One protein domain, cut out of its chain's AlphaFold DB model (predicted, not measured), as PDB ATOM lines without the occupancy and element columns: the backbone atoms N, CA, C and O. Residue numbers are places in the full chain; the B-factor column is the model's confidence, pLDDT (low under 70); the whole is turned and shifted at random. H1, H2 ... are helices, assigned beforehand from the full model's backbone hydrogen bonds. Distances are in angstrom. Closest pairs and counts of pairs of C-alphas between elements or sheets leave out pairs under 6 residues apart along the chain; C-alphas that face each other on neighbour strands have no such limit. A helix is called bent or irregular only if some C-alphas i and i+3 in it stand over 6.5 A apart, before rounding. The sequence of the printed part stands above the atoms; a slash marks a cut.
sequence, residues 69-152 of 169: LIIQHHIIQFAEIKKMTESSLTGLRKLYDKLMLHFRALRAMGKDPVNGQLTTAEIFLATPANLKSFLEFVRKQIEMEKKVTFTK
ATOM      1  N   LEU A  69     191.898 212.192 155.669       75.38
ATOM      2  CA  LEU A  69     192.376 213.569 155.620       75.38
ATOM      3  C   LEU A  69     192.985 213.979 156.965       75.38
ATOM      4  O   LEU A  69     194.035 214.622 156.999       75.38
ATOM      5  N   ILE A  70     192.374 213.582 158.085       78.88
ATOM      6  CA  ILE A  70     192.882 213.913 159.424       78.88
ATOM      7  C   ILE A  70     194.253 213.262 159.635       78.88
ATOM      8  O   ILE A  70     195.202 213.925 160.066       78.88
ATOM      9  N   ILE A  71     194.394 211.991 159.256       84.62
ATOM     10  CA  ILE A  71     195.666 211.262 159.272       84.62
ATOM     11  C   ILE A  71     196.704 211.987 158.405       84.62
ATOM     12  O   ILE A  71     197.795 212.294 158.894       84.62
ATOM     13  N   GLN A  72     196.363 212.342 157.163       80.94
ATOM     14  CA  GLN A  72     197.263 213.066 156.258       80.94
ATOM     15  C   GLN A  72     197.716 214.410 156.830       80.94
ATOM     16  O   GLN A  72     198.900 214.738 156.757       80.94
ATOM     17  N   HIS A  73     196.813 215.181 157.439       81.81
ATOM     18  CA  HIS A  73     197.164 216.444 158.082       81.81
ATOM     19  C   HIS A  73     198.220 216.249 159.160       81.81
ATOM     20  O   HIS A  73     199.229 216.957 159.166       81.81
ATOM     21  N   HIS A  74     198.019 215.276 160.051       86.06
ATOM     22  CA  HIS A  74     198.995 214.997 161.094       86.06
ATOM     23  C   HIS A  74     200.338 214.545 160.513       86.06
ATOM     24  O   HIS A  74     201.362 215.012 161.000       86.06
ATOM     25  N   ILE A  75     200.360 213.731 159.450       83.31
ATOM     26  CA  ILE A  75     201.603 213.320 158.768       83.31
ATOM     27  C   ILE A  75     202.323 214.524 158.132       83.31
ATOM     28  O   ILE A  75     203.540 214.663 158.274       83.31
ATOM     29  N   ILE A  76     201.595 215.419 157.459       80.44
ATOM     30  CA  ILE A  76     202.164 216.605 156.799       80.44
ATOM     31  C   ILE A  76     202.734 217.582 157.827       80.44
ATOM     32  O   ILE A  76     203.898 217.962 157.719       80.44
ATOM     33  N   GLN A  77     201.948 217.959 158.840       81.06
ATOM     34  CA  GLN A  77     202.392 218.888 159.885       81.06
ATOM     35  C   GLN A  77     203.606 218.339 160.628       81.06
ATOM     36  O   GLN A  77     204.600 219.034 160.838       81.06
ATOM     37  N   PHE A  78     203.573 217.043 160.928       78.31
ATOM     38  CA  PHE A  78     204.702 216.336 161.499       78.31
ATOM     39  C   PHE A  78     205.975 216.489 160.642       78.31
ATOM     40  O   PHE A  78     207.055 216.781 161.160       78.31
ATOM     41  N   ALA A  79     205.870 216.301 159.327       75.62
ATOM     42  CA  ALA A  79     207.009 216.407 158.423       75.62
ATOM     43  C   ALA A  79     207.520 217.851 158.251       75.62
ATOM     44  O   ALA A  79     208.720 218.050 158.037       75.62
ATOM     45  N   GLU A  80     206.641 218.851 158.363       75.75
ATOM     46  CA  GLU A  80     206.999 220.273 158.290       75.75
ATOM     47  C   GLU A  80     207.740 220.757 159.550       75.75
ATOM     48  O   GLU A  80     208.693 221.529 159.425       75.75
ATOM     49  N   ILE A  81     207.410 220.232 160.740       72.94
ATOM     50  CA  ILE A  81     208.064 220.568 162.026       72.94
ATOM     51  C   ILE A  81     209.587 220.340 161.985       72.94
ATOM     52  O   ILE A  81     210.349 221.086 162.597       72.94
ATOM     53  N   LYS A  82     210.068 219.365 161.202       60.44
ATOM     54  CA  LYS A  82     211.505 219.056 161.059       60.44
ATOM     55  C   LYS A  82     212.317 220.164 160.369       60.44
ATOM     56  O   LYS A  82     213.542 220.147 160.449       60.44
ATOM     57  N   LYS A  83     211.670 221.108 159.678       59.59
ATOM     58  CA  LYS A  83     212.348 222.217 158.980       59.59
ATOM     59  C   LYS A  83     212.736 223.368 159.920       59.59
ATOM     60  O   LYS A  83     213.455 224.264 159.491       59.59
ATOM     61  N   MET A  84     212.281 223.358 161.176       60.19
ATOM     62  CA  MET A  84     212.583 224.410 162.150       60.19
ATOM     63  C   MET A  84     213.909 224.141 162.872       60.19
ATOM     64  O   MET A  84     214.051 223.171 163.614       60.19
ATOM     65  N   THR A  85     214.882 225.029 162.674       61.22
ATOM     66  CA  THR A  85     216.121 225.094 163.458       61.22
ATOM     67  C   THR A  85     215.897 225.973 164.690       61.22
ATOM     68  O   THR A  85     216.099 227.181 164.628       61.22
ATOM     69  N   GLU A  86     215.468 225.381 165.805       67.38
ATOM     70  CA  GLU A  86     215.336 226.071 167.098       67.38
ATOM     71  C   GLU A  86     216.491 225.673 168.025       67.38
ATOM     72  O   GLU A  86     216.650 224.499 168.356       67.38
ATOM     73  N   SER A  87     217.309 226.641 168.444       72.69
ATOM     74  CA  SER A  87     218.473 226.413 169.319       72.69
ATOM     75  C   SER A  87     218.221 226.777 170.786       72.69
ATOM     76  O   SER A  87     219.008 226.416 171.659       72.69
ATOM     77  N   SER A  88     217.122 227.476 171.081       85.94
ATOM     78  CA  SER A  88     216.760 227.847 172.451       85.94
ATOM     79  C   SER A  88     216.040 226.701 173.171       85.94
ATOM     80  O   SER A  88     215.235 225.987 172.572       85.94
ATOM     81  N   LEU A  89     216.256 226.554 174.484       83.69
ATOM     82  CA  LEU A  89     215.546 225.560 175.310       83.69
ATOM     83  C   LEU A  89     214.018 225.716 175.220       83.69
ATOM     84  O   LEU A  89     213.285 224.731 175.122       83.69
ATOM     85  N   THR A  90     213.535 226.959 175.209       86.62
ATOM     86  CA  THR A  90     212.109 227.275 175.073       86.62
ATOM     87  C   THR A  90     211.573 226.905 173.688       86.62
ATOM     88  O   THR A  90     210.477 226.354 173.585       86.62
ATOM     89  N   GLY A  91     212.337 227.174 172.624       85.31
ATOM     90  CA  GLY A  91     211.993 226.787 171.253       85.31
ATOM     91  C   GLY A  91     211.934 225.270 171.090       85.31
ATOM     92  O   GLY A  91     210.946 224.745 170.580       85.31
ATOM     93  N   LEU A  92     212.915 224.551 171.642       84.31
ATOM     94  CA  LEU A  92     212.949 223.087 171.654       84.31
ATOM     95  C   LEU A  92     211.753 222.481 172.391       84.31
ATOM     96  O   LEU A  92     211.169 221.510 171.912       84.31
ATOM     97  N   ARG A  93     211.346 223.057 173.529       86.94
ATOM     98  CA  ARG A  93     210.165 222.580 174.257       86.94
ATOM     99  C   ARG A  93     208.884 222.768 173.449       86.94
ATOM    100  O   ARG A  93     208.122 221.819 173.303       86.94
ATOM    101  N   LYS A  94     208.687 223.945 172.847       86.06
ATOM    102  CA  LYS A  94     207.542 224.198 171.954       86.06
ATOM    103  C   LYS A  94     207.534 223.250 170.754       86.06
ATOM    104  O   LYS A  94     206.475 222.764 170.366       86.06
ATOM    105  N   LEU A  95     208.706 222.978 170.180       84.31
ATOM    106  CA  LEU A  95     208.864 222.042 169.073       84.31
ATOM    107  C   LEU A  95     208.462 220.623 169.488       84.31
ATOM    108  O   LEU A  95     207.688 219.974 168.788       84.31
ATOM    109  N   TYR A  96     208.944 220.164 170.645       85.06
ATOM    110  CA  TYR A  96     208.588 218.868 171.215       85.06
ATOM    111  C   TYR A  96     207.086 218.760 171.498       85.06
ATOM    112  O   TYR A  96     206.467 217.767 171.126       85.06
ATOM    113  N   ASP A  97     206.481 219.783 172.096       86.62
ATOM    114  CA  ASP A  97     205.051 219.783 172.407       86.62
ATOM    115  C   ASP A  97     204.203 219.692 171.125       86.62
ATOM    116  O   ASP A  97     203.279 218.877 171.051       86.62
ATOM    117  N   LYS A  98     204.562 220.447 170.072       85.75
ATOM    118  CA  LYS A  98     203.926 220.347 168.745       85.75
ATOM    119  C   LYS A  98     204.114 218.966 168.116       85.75
ATOM    120  O   LYS A  98     203.167 218.379 167.602       85.75
ATOM    121  N   LEU A  99     205.321 218.416 168.182       85.25
ATOM    122  CA  LEU A  99     205.631 217.083 167.666       85.25
ATOM    123  C   LEU A  99     204.776 216.004 168.348       85.25
ATOM    124  O   LEU A  99     204.144 215.176 167.688       85.25
ATOM    125  N   MET A 100     204.723 216.044 169.681       86.50
ATOM    126  CA  MET A 100     203.971 215.091 170.488       86.50
ATOM    127  C   MET A 100     202.462 215.231 170.304       86.50
ATOM    128  O   MET A 100     201.762 214.224 170.406       86.50
ATOM    129  N   LEU A 101     201.956 216.428 169.997       88.88
ATOM    130  CA  LEU A 101     200.554 216.638 169.639       88.88
ATOM    131  C   LEU A 101     200.156 215.781 168.430       88.88
ATOM    132  O   LEU A 101     199.228 214.978 168.536       88.88
ATOM    133  N   HIS A 102     200.867 215.904 167.303       86.62
ATOM    134  CA  HIS A 102     200.519 215.141 166.097       86.62
ATOM    135  C   HIS A 102     200.722 213.635 166.296       86.62
ATOM    136  O   HIS A 102     199.907 212.837 165.838       86.62
ATOM    137  N   PHE A 103     201.752 213.240 167.045       86.56
ATOM    138  CA  PHE A 103     202.019 211.837 167.345       86.56
ATOM    139  C   PHE A 103     200.919 211.183 168.197       86.56
ATOM    140  O   PHE A 103     200.453 210.084 167.894       86.56
ATOM    141  N   ARG A 104     200.461 211.871 169.249       87.56
ATOM    142  CA  ARG A 104     199.366 211.393 170.107       87.56
ATOM    143  C   ARG A 104     198.047 211.313 169.345       87.56
ATOM    144  O   ARG A 104     197.316 210.347 169.536       87.56
ATOM    145  N   ALA A 105     197.768 212.278 168.469       87.50
ATOM    146  CA  ALA A 105     196.578 212.251 167.623       87.50
ATOM    147  C   ALA A 105     196.573 211.035 166.682       87.50
ATOM    148  O   ALA A 105     195.584 210.310 166.628       87.50
ATOM    149  N   LEU A 106     197.698 210.746 166.018       88.00
ATOM    150  CA  LEU A 106     197.844 209.553 165.176       88.00
ATOM    151  C   LEU A 106     197.641 208.253 165.973       88.00
ATOM    152  O   LEU A 106     196.891 207.379 165.543       88.00
ATOM    153  N   ARG A 107     198.225 208.141 167.175       90.31
ATOM    154  CA  ARG A 107     198.011 206.983 168.064       90.31
ATOM    155  C   ARG A 107     196.557 206.810 168.491       90.31
ATOM    156  O   ARG A 107     196.069 205.686 168.504       90.31
ATOM    157  N   ALA A 108     195.861 207.900 168.810       87.94
ATOM    158  CA  ALA A 108     194.442 207.854 169.165       87.94
ATOM    159  C   ALA A 108     193.561 207.337 168.011       87.94
ATOM    160  O   ALA A 108     192.501 206.774 168.259       87.94
ATOM    161  N   MET A 109     194.024 207.481 166.765       87.81
ATOM    162  CA  MET A 109     193.383 206.932 165.566       87.81
ATOM    163  C   MET A 109     193.873 205.517 165.203       87.81
ATOM    164  O   MET A 109     193.539 205.009 164.137       87.81
ATOM    165  N   GLY A 110     194.684 204.873 166.051       90.00
ATOM    166  CA  GLY A 110     195.250 203.547 165.779       90.00
ATOM    167  C   GLY A 110     196.340 203.542 164.702       90.00
ATOM    168  O   GLY A 110     196.594 202.511 164.086       90.00
ATOM    169  N   LYS A 111     196.965 204.698 164.448       90.56
ATOM    170  CA  LYS A 111     197.980 204.912 163.408       90.56
ATOM    171  C   LYS A 111     199.332 205.249 164.014       90.56
ATOM    172  O   LYS A 111     199.930 206.266 163.679       90.56
ATOM    173  N   ASP A 112     199.813 204.423 164.939       88.75
ATOM    174  CA  ASP A 112     201.107 204.635 165.580       88.75
ATOM    175  C   ASP A 112     202.274 204.558 164.573       88.75
ATOM    176  O   ASP A 112     202.561 203.478 164.037       88.75
ATOM    177  N   PRO A 113     203.000 205.670 164.346       82.44
ATOM    178  CA  PRO A 113     204.151 205.685 163.448       82.44
ATOM    179  C   PRO A 113     205.308 204.796 163.915       82.44
ATOM    180  O   PRO A 113     206.048 204.284 163.083       82.44
ATOM    181  N   VAL A 114     205.482 204.613 165.231       84.62
ATOM    182  CA  VAL A 114     206.591 203.819 165.794       84.62
ATOM    183  C   VAL A 114     206.318 202.324 165.651       84.62
ATOM    184  O   VAL A 114     207.234 201.557 165.371       84.62
ATOM    185  N   ASN A 115     205.051 201.921 165.766       86.56
ATOM    186  CA  ASN A 115     204.636 200.524 165.632       86.56
ATOM    187  C   ASN A 115     204.291 200.127 164.185       86.56
ATOM    188  O   ASN A 115     203.764 199.042 163.960       86.56
ATOM    189  N   GLY A 116     204.567 200.992 163.200       84.62
ATOM    190  CA  GLY A 116     204.356 200.684 161.783       84.62
ATOM    191  C   GLY A 116     202.884 200.546 161.374       84.62
ATOM    192  O   GLY A 116     202.586 199.847 160.414       84.62
ATOM    193  N   GLN A 117     201.958 201.196 162.086       90.81
ATOM    194  CA  GLN A 117     200.513 201.095 161.820       90.81
ATOM    195  C   GLN A 117     200.020 202.046 160.713       90.81
ATOM    196  O   GLN A 117     198.835 202.058 160.379       90.81
ATOM    197  N   LEU A 118     200.922 202.852 160.151       87.94
ATOM    198  CA  LEU A 118     200.660 203.678 158.978       87.94
ATOM    199  C   LEU A 118     200.860 202.863 157.703       87.94
ATOM    200  O   LEU A 118     201.912 202.260 157.488       87.94
ATOM    201  N   THR A 119     199.859 202.886 156.836       87.12
ATOM    202  CA  THR A 119     199.903 202.234 155.530       87.12
ATOM    203  C   THR A 119     200.692 203.064 154.521       87.12
ATOM    204  O   THR A 119     200.825 204.285 154.633       87.12
ATOM    205  N   THR A 120     201.175 202.408 153.466       80.44
ATOM    206  CA  THR A 120     201.843 203.089 152.350       80.44
ATOM    207  C   THR A 120     200.939 204.128 151.684       80.44
ATOM    208  O   THR A 120     201.432 205.181 151.295       80.44
ATOM    209  N   ALA A 121     199.631 203.870 151.586       78.81
ATOM    210  CA  ALA A 121     198.675 204.801 150.991       78.81
ATOM    211  C   ALA A 121     198.551 206.097 151.810       78.81
ATOM    212  O   ALA A 121     198.674 207.183 151.254       78.81
ATOM    213  N   GLU A 122     198.400 205.996 153.132       84.00
ATOM    214  CA  GLU A 122     198.310 207.159 154.032       84.00
ATOM    215  C   GLU A 122     199.575 208.021 153.985       84.00
ATOM    216  O   GLU A 122     199.510 209.251 153.983       84.00
ATOM    217  N   ILE A 123     200.733 207.368 153.895       79.38
ATOM    218  CA  ILE A 123     202.027 208.038 153.780       79.38
ATOM    219  C   ILE A 123     202.194 208.692 152.398       79.38
ATOM    220  O   ILE A 123     202.711 209.801 152.308       79.38
ATOM    221  N   PHE A 124     201.771 208.026 151.322       72.88
ATOM    222  CA  PHE A 124     201.911 208.519 149.950       72.88
ATOM    223  C   PHE A 124     200.986 209.704 149.651       72.88
ATOM    224  O   PHE A 124     201.389 210.653 148.978       72.88
ATOM    225  N   LEU A 125     199.761 209.675 150.182       68.88
ATOM    226  CA  LEU A 125     198.794 210.762 150.036       68.88
ATOM    227  C   LEU A 125     199.246 212.040 150.765       68.88
ATOM    228  O   LEU A 125     198.922 213.151 150.346       68.88
ATOM    229  N   ALA A 126     200.076 211.911 151.803       66.12
ATOM    230  CA  ALA A 126     200.757 213.029 152.437       66.12
ATOM    231  C   ALA A 126     201.954 213.499 151.582       66.12
ATOM    232  O   ALA A 126     203.087 213.144 151.866       66.12
ATOM    233  N   THR A 127     201.690 214.297 150.535       60.34
ATOM    234  CA  THR A 127     202.635 214.965 149.591       60.34
ATOM    235  C   THR A 127     204.110 214.468 149.537       60.34
ATOM    236  O   THR A 127     204.852 214.589 150.517       60.34
ATOM    237  N   PRO A 128     204.648 214.092 148.353       57.19
ATOM    238  CA  PRO A 128     205.986 213.485 148.211       57.19
ATOM    239  C   PRO A 128     207.162 214.249 148.850       57.19
ATOM    240  O   PRO A 128     208.132 213.634 149.293       57.19
ATOM    241  N   ALA A 129     207.086 215.583 148.938       53.81
ATOM    242  CA  ALA A 129     208.142 216.422 149.515       53.81
ATOM    243  C   ALA A 129     208.359 216.204 151.027       53.81
ATOM    244  O   ALA A 129     209.438 216.492 151.550       53.81
ATOM    245  N   ASN A 130     207.357 215.681 151.732       54.00
ATOM    246  CA  ASN A 130     207.347 215.545 153.187       54.00
ATOM    247  C   ASN A 130     207.599 214.090 153.655       54.00
ATOM    248  O   ASN A 130     208.065 213.869 154.777       54.00
ATOM    249  N   LEU A 131     207.429 213.114 152.755       56.53
ATOM    250  CA  LEU A 131     207.664 211.676 152.959       56.53
ATOM    251  C   LEU A 131     209.123 211.371 153.372       56.53
ATOM    252  O   LEU A 131     209.381 210.688 154.366       56.53
ATOM    253  N   LYS A 132     210.071 211.986 152.641       61.94
ATOM    254  CA  LYS A 132     211.521 212.095 152.924       61.94
ATOM    255  C   LYS A 132     211.814 212.217 154.424       61.94
ATOM    256  O   LYS A 132     212.480 211.413 155.080       61.94
ATOM    257  N   SER A 133     211.300 213.320 154.944       61.78
ATOM    258  CA  SER A 133     211.569 213.825 156.283       61.78
ATOM    259  C   SER A 133     210.918 212.980 157.369       61.78
ATOM    260  O   SER A 133     211.549 212.767 158.412       61.78
ATOM    261  N   PHE A 134     209.702 212.497 157.095       62.22
ATOM    262  CA  PHE A 134     208.909 211.647 157.973       62.22
ATOM    263  C   PHE A 134     209.602 210.310 158.257       62.22
ATOM    264  O   PHE A 134     209.886 210.002 159.416       62.22
ATOM    265  N   LEU A 135     209.970 209.561 157.212       69.38
ATOM    266  CA  LEU A 135     210.599 208.243 157.367       69.38
ATOM    267  C   LEU A 135     211.939 208.322 158.107       69.38
ATOM    268  O   LEU A 135     212.206 207.529 159.009       69.38
ATOM    269  N   GLU A 136     212.759 209.329 157.792       70.38
ATOM    270  CA  GLU A 136     214.022 209.565 158.501       70.38
ATOM    271  C   GLU A 136     213.815 209.884 159.989       70.38
ATOM    272  O   GLU A 136     214.649 209.533 160.820       70.38
ATOM    273  N   PHE A 137     212.724 210.564 160.353       66.56
ATOM    274  CA  PHE A 137     212.421 210.804 161.762       66.56
ATOM    275  C   PHE A 137     211.985 209.520 162.473       66.56
ATOM    276  O   PHE A 137     212.507 209.231 163.548       66.56
ATOM    277  N   VAL A 138     211.052 208.755 161.891       66.56
ATOM    278  CA  VAL A 138     210.557 207.507 162.497       66.56
ATOM    279  C   VAL A 138     211.727 206.557 162.742       66.56
ATOM    280  O   VAL A 138     211.881 206.034 163.845       66.56
ATOM    281  N   ARG A 139     212.638 206.445 161.767       76.19
ATOM    282  CA  ARG A 139     213.891 205.698 161.911       76.19
ATOM    283  C   ARG A 139     214.726 206.170 163.105       76.19
ATOM    284  O   ARG A 139     215.172 205.338 163.892       76.19
ATOM    285  N   LYS A 140     214.917 207.486 163.269       70.94
ATOM    286  CA  LYS A 140     215.665 208.053 164.406       70.94
ATOM    287  C   LYS A 140     214.992 207.785 165.751       70.94
ATOM    288  O   LYS A 140     215.699 207.487 166.703       70.94
ATOM    289  N   GLN A 141     213.664 207.864 165.850       63.56
ATOM    290  CA  GLN A 141     212.966 207.538 167.100       63.56
ATOM    291  C   GLN A 141     213.141 206.072 167.488       63.56
ATOM    292  O   GLN A 141     213.507 205.789 168.624       63.56
ATOM    293  N   ILE A 142     212.998 205.154 166.530       73.31
ATOM    294  CA  ILE A 142     213.254 203.725 166.754       73.31
ATOM    295  C   ILE A 142     214.699 203.503 167.235       73.31
ATOM    296  O   ILE A 142     214.944 202.701 168.134       73.31
ATOM    297  N   GLU A 143     215.673 204.220 166.668       74.12
ATOM    298  CA  GLU A 143     217.073 204.142 167.099       74.12
ATOM    299  C   GLU A 143     217.286 204.705 168.516       74.12
ATOM    300  O   GLU A 143     218.046 204.133 169.300       74.12
ATOM    301  N   MET A 144     216.603 205.796 168.875       64.38
ATOM    302  CA  MET A 144     216.674 206.372 170.221       64.38
ATOM    303  C   MET A 144     216.049 205.449 171.273       64.38
ATOM    304  O   MET A 144     216.671 205.221 172.308       64.38
ATOM    305  N   GLU A 145     214.887 204.851 171.005       61.81
ATOM    306  CA  GLU A 145     214.262 203.887 171.924       61.81
ATOM    307  C   GLU A 145     215.121 202.617 172.105       61.81
ATOM    308  O   GLU A 145     215.252 202.104 173.222       61.81
ATOM    309  N   LYS A 146     215.813 202.164 171.047       65.38
ATOM    310  CA  LYS A 146     216.814 201.078 171.122       65.38
ATOM    311  C   LYS A 146     218.056 201.454 171.945       65.38
ATOM    312  O   LYS A 146     218.608 200.611 172.648       65.38
ATOM    313  N   LYS A 147     218.499 202.715 171.903       58.28
ATOM    314  CA  LYS A 147     219.629 203.199 172.725       58.28
ATOM    315  C   LYS A 147     219.252 203.366 174.201       58.28
ATOM    316  O   LYS A 147     220.066 203.053 175.066       58.28
ATOM    317  N   VAL A 148     218.024 203.796 174.503       55.16
ATOM    318  CA  VAL A 148     217.507 203.939 175.882       55.16
ATOM    319  C   VAL A 148     217.356 202.586 176.588       55.16
ATOM    320  O   VAL A 148     217.530 202.494 177.803       55.16
ATOM    321  N   THR A 149     217.065 201.518 175.847       48.06
ATOM    322  CA  THR A 149     216.973 200.155 176.398       48.06
ATOM    323  C   THR A 149     218.346 199.522 176.647       48.06
ATOM    324  O   THR A 149     218.506 198.812 177.638       48.06
ATOM    325  N   PHE A 150     219.367 199.842 175.843       42.41
ATOM    326  CA  PHE A 150     220.731 199.323 176.030       42.41
ATOM    327  C   PHE A 150     221.449 199.923 177.254       42.41
ATOM    328  O   PHE A 150     222.170 199.218 177.955       42.41
ATOM    329  N   THR A 151     221.209 201.194 177.590       46.06
ATOM    330  CA  THR A 151     221.852 201.848 178.750       46.06
ATOM    331  C   THR A 151     221.273 201.436 180.107       46.06
ATOM    332  O   THR A 151     221.905 201.674 181.136       46.06
ATOM    333  N   LYS A 152     220.110 200.770 180.144       49.66
ATOM    334  CA  LYS A 152     219.574 200.141 181.367       49.66
ATOM    335  C   LYS A 152     220.155 198.747 181.650       49.66
ATOM    336  O   LYS A 152     219.978 198.260 182.762       49.66
TER     337      LYS A 152
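AT A GLANCE: This is residues 69 to 152 of the 169 residues of an uncharacterized protein of Trichinella nativa (UniProt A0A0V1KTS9). Picture a helical hairpin, H1 and H2 side by side, with the long helix H4 packing by its early residues on the later part of H1 and then running away from it as an arm about perpendicular to H1. The short helix H3 packs on the early part of H1, and residues 146 to 152, at the end of the arm, stick out free. The printed part has 84 residues, with four named helices in the order H1, H2, H3, H4 and no named strand; the class is all helix. It is compact, with a radius of gyration of the C-alphas of 13.3 A, and spans 35 by 29 by 23 A.

HOW THE PARTS SIT: Begin with H1, residues 69 to 81, the hub, which touches the three other helices. H2, residues 89 to 108, forms a hairpin with it: they touch, closest at the C-alphas of His 74 and His 102, 5.2 A apart, and run opposite ways at a shallow tilt of 22 degrees. Look next at H3, residues 120 to 125, which touches residues 71 to 75 of H1 alone, closest at the C-alphas of Gln 72 and Glu 122, 6.4 A apart, about perpendicular at 80 degrees. H4, residues 128 to 150, touches H1 through its residues 130 to 134 alone, meeting residues 75 to 80 of H1; the closest C-alphas, of Ala 79 and Phe 134, are 5.1 A apart, and the lines are about perpendicular at 74 degrees. With 1 of these 3 pairs at a shallow tilt, the helix packing is mostly crossed, but only just. H3 and H4 are close but not clearly touching, and H2 is apart from both H3 and H4. In H1, H2 and H3 every O i to N i+4 pair is within hydrogen-bond range; in H4, 17 of 19 are.

IN THESE COORDINATES: Find C-alpha 69 at (192.376, 213.569, 155.620); from there H1 runs 18.3 A to C-alpha 81. H2 starts at C-alpha 89, at (215.546, 225.560, 175.310), and covers 28.2 A to C-alpha 108. H3, residues 120 to 125, is short. H4, the longest helix, runs 34.5 A from C-alpha 128 to C-alpha 150 at (220.731, 199.323, 176.030); it is neither bent nor irregular, but only just: C-alphas 129 and 132 are 6.5 A apart.

THE WHOLE: The two C-alphas farthest apart are those of Leu 69 and Lys 152, at 39.8 A. The printed part has no cut. The link from H2 to H3, 11 residues, is long; that from H1 to H2 is short, and that from H3 to H4 is tight. The mean pLDDT of the printed part is 75.2, and that of H4 is 62; among the residues under 70 are 82 to 86, 125 to 135 and 144 to 152.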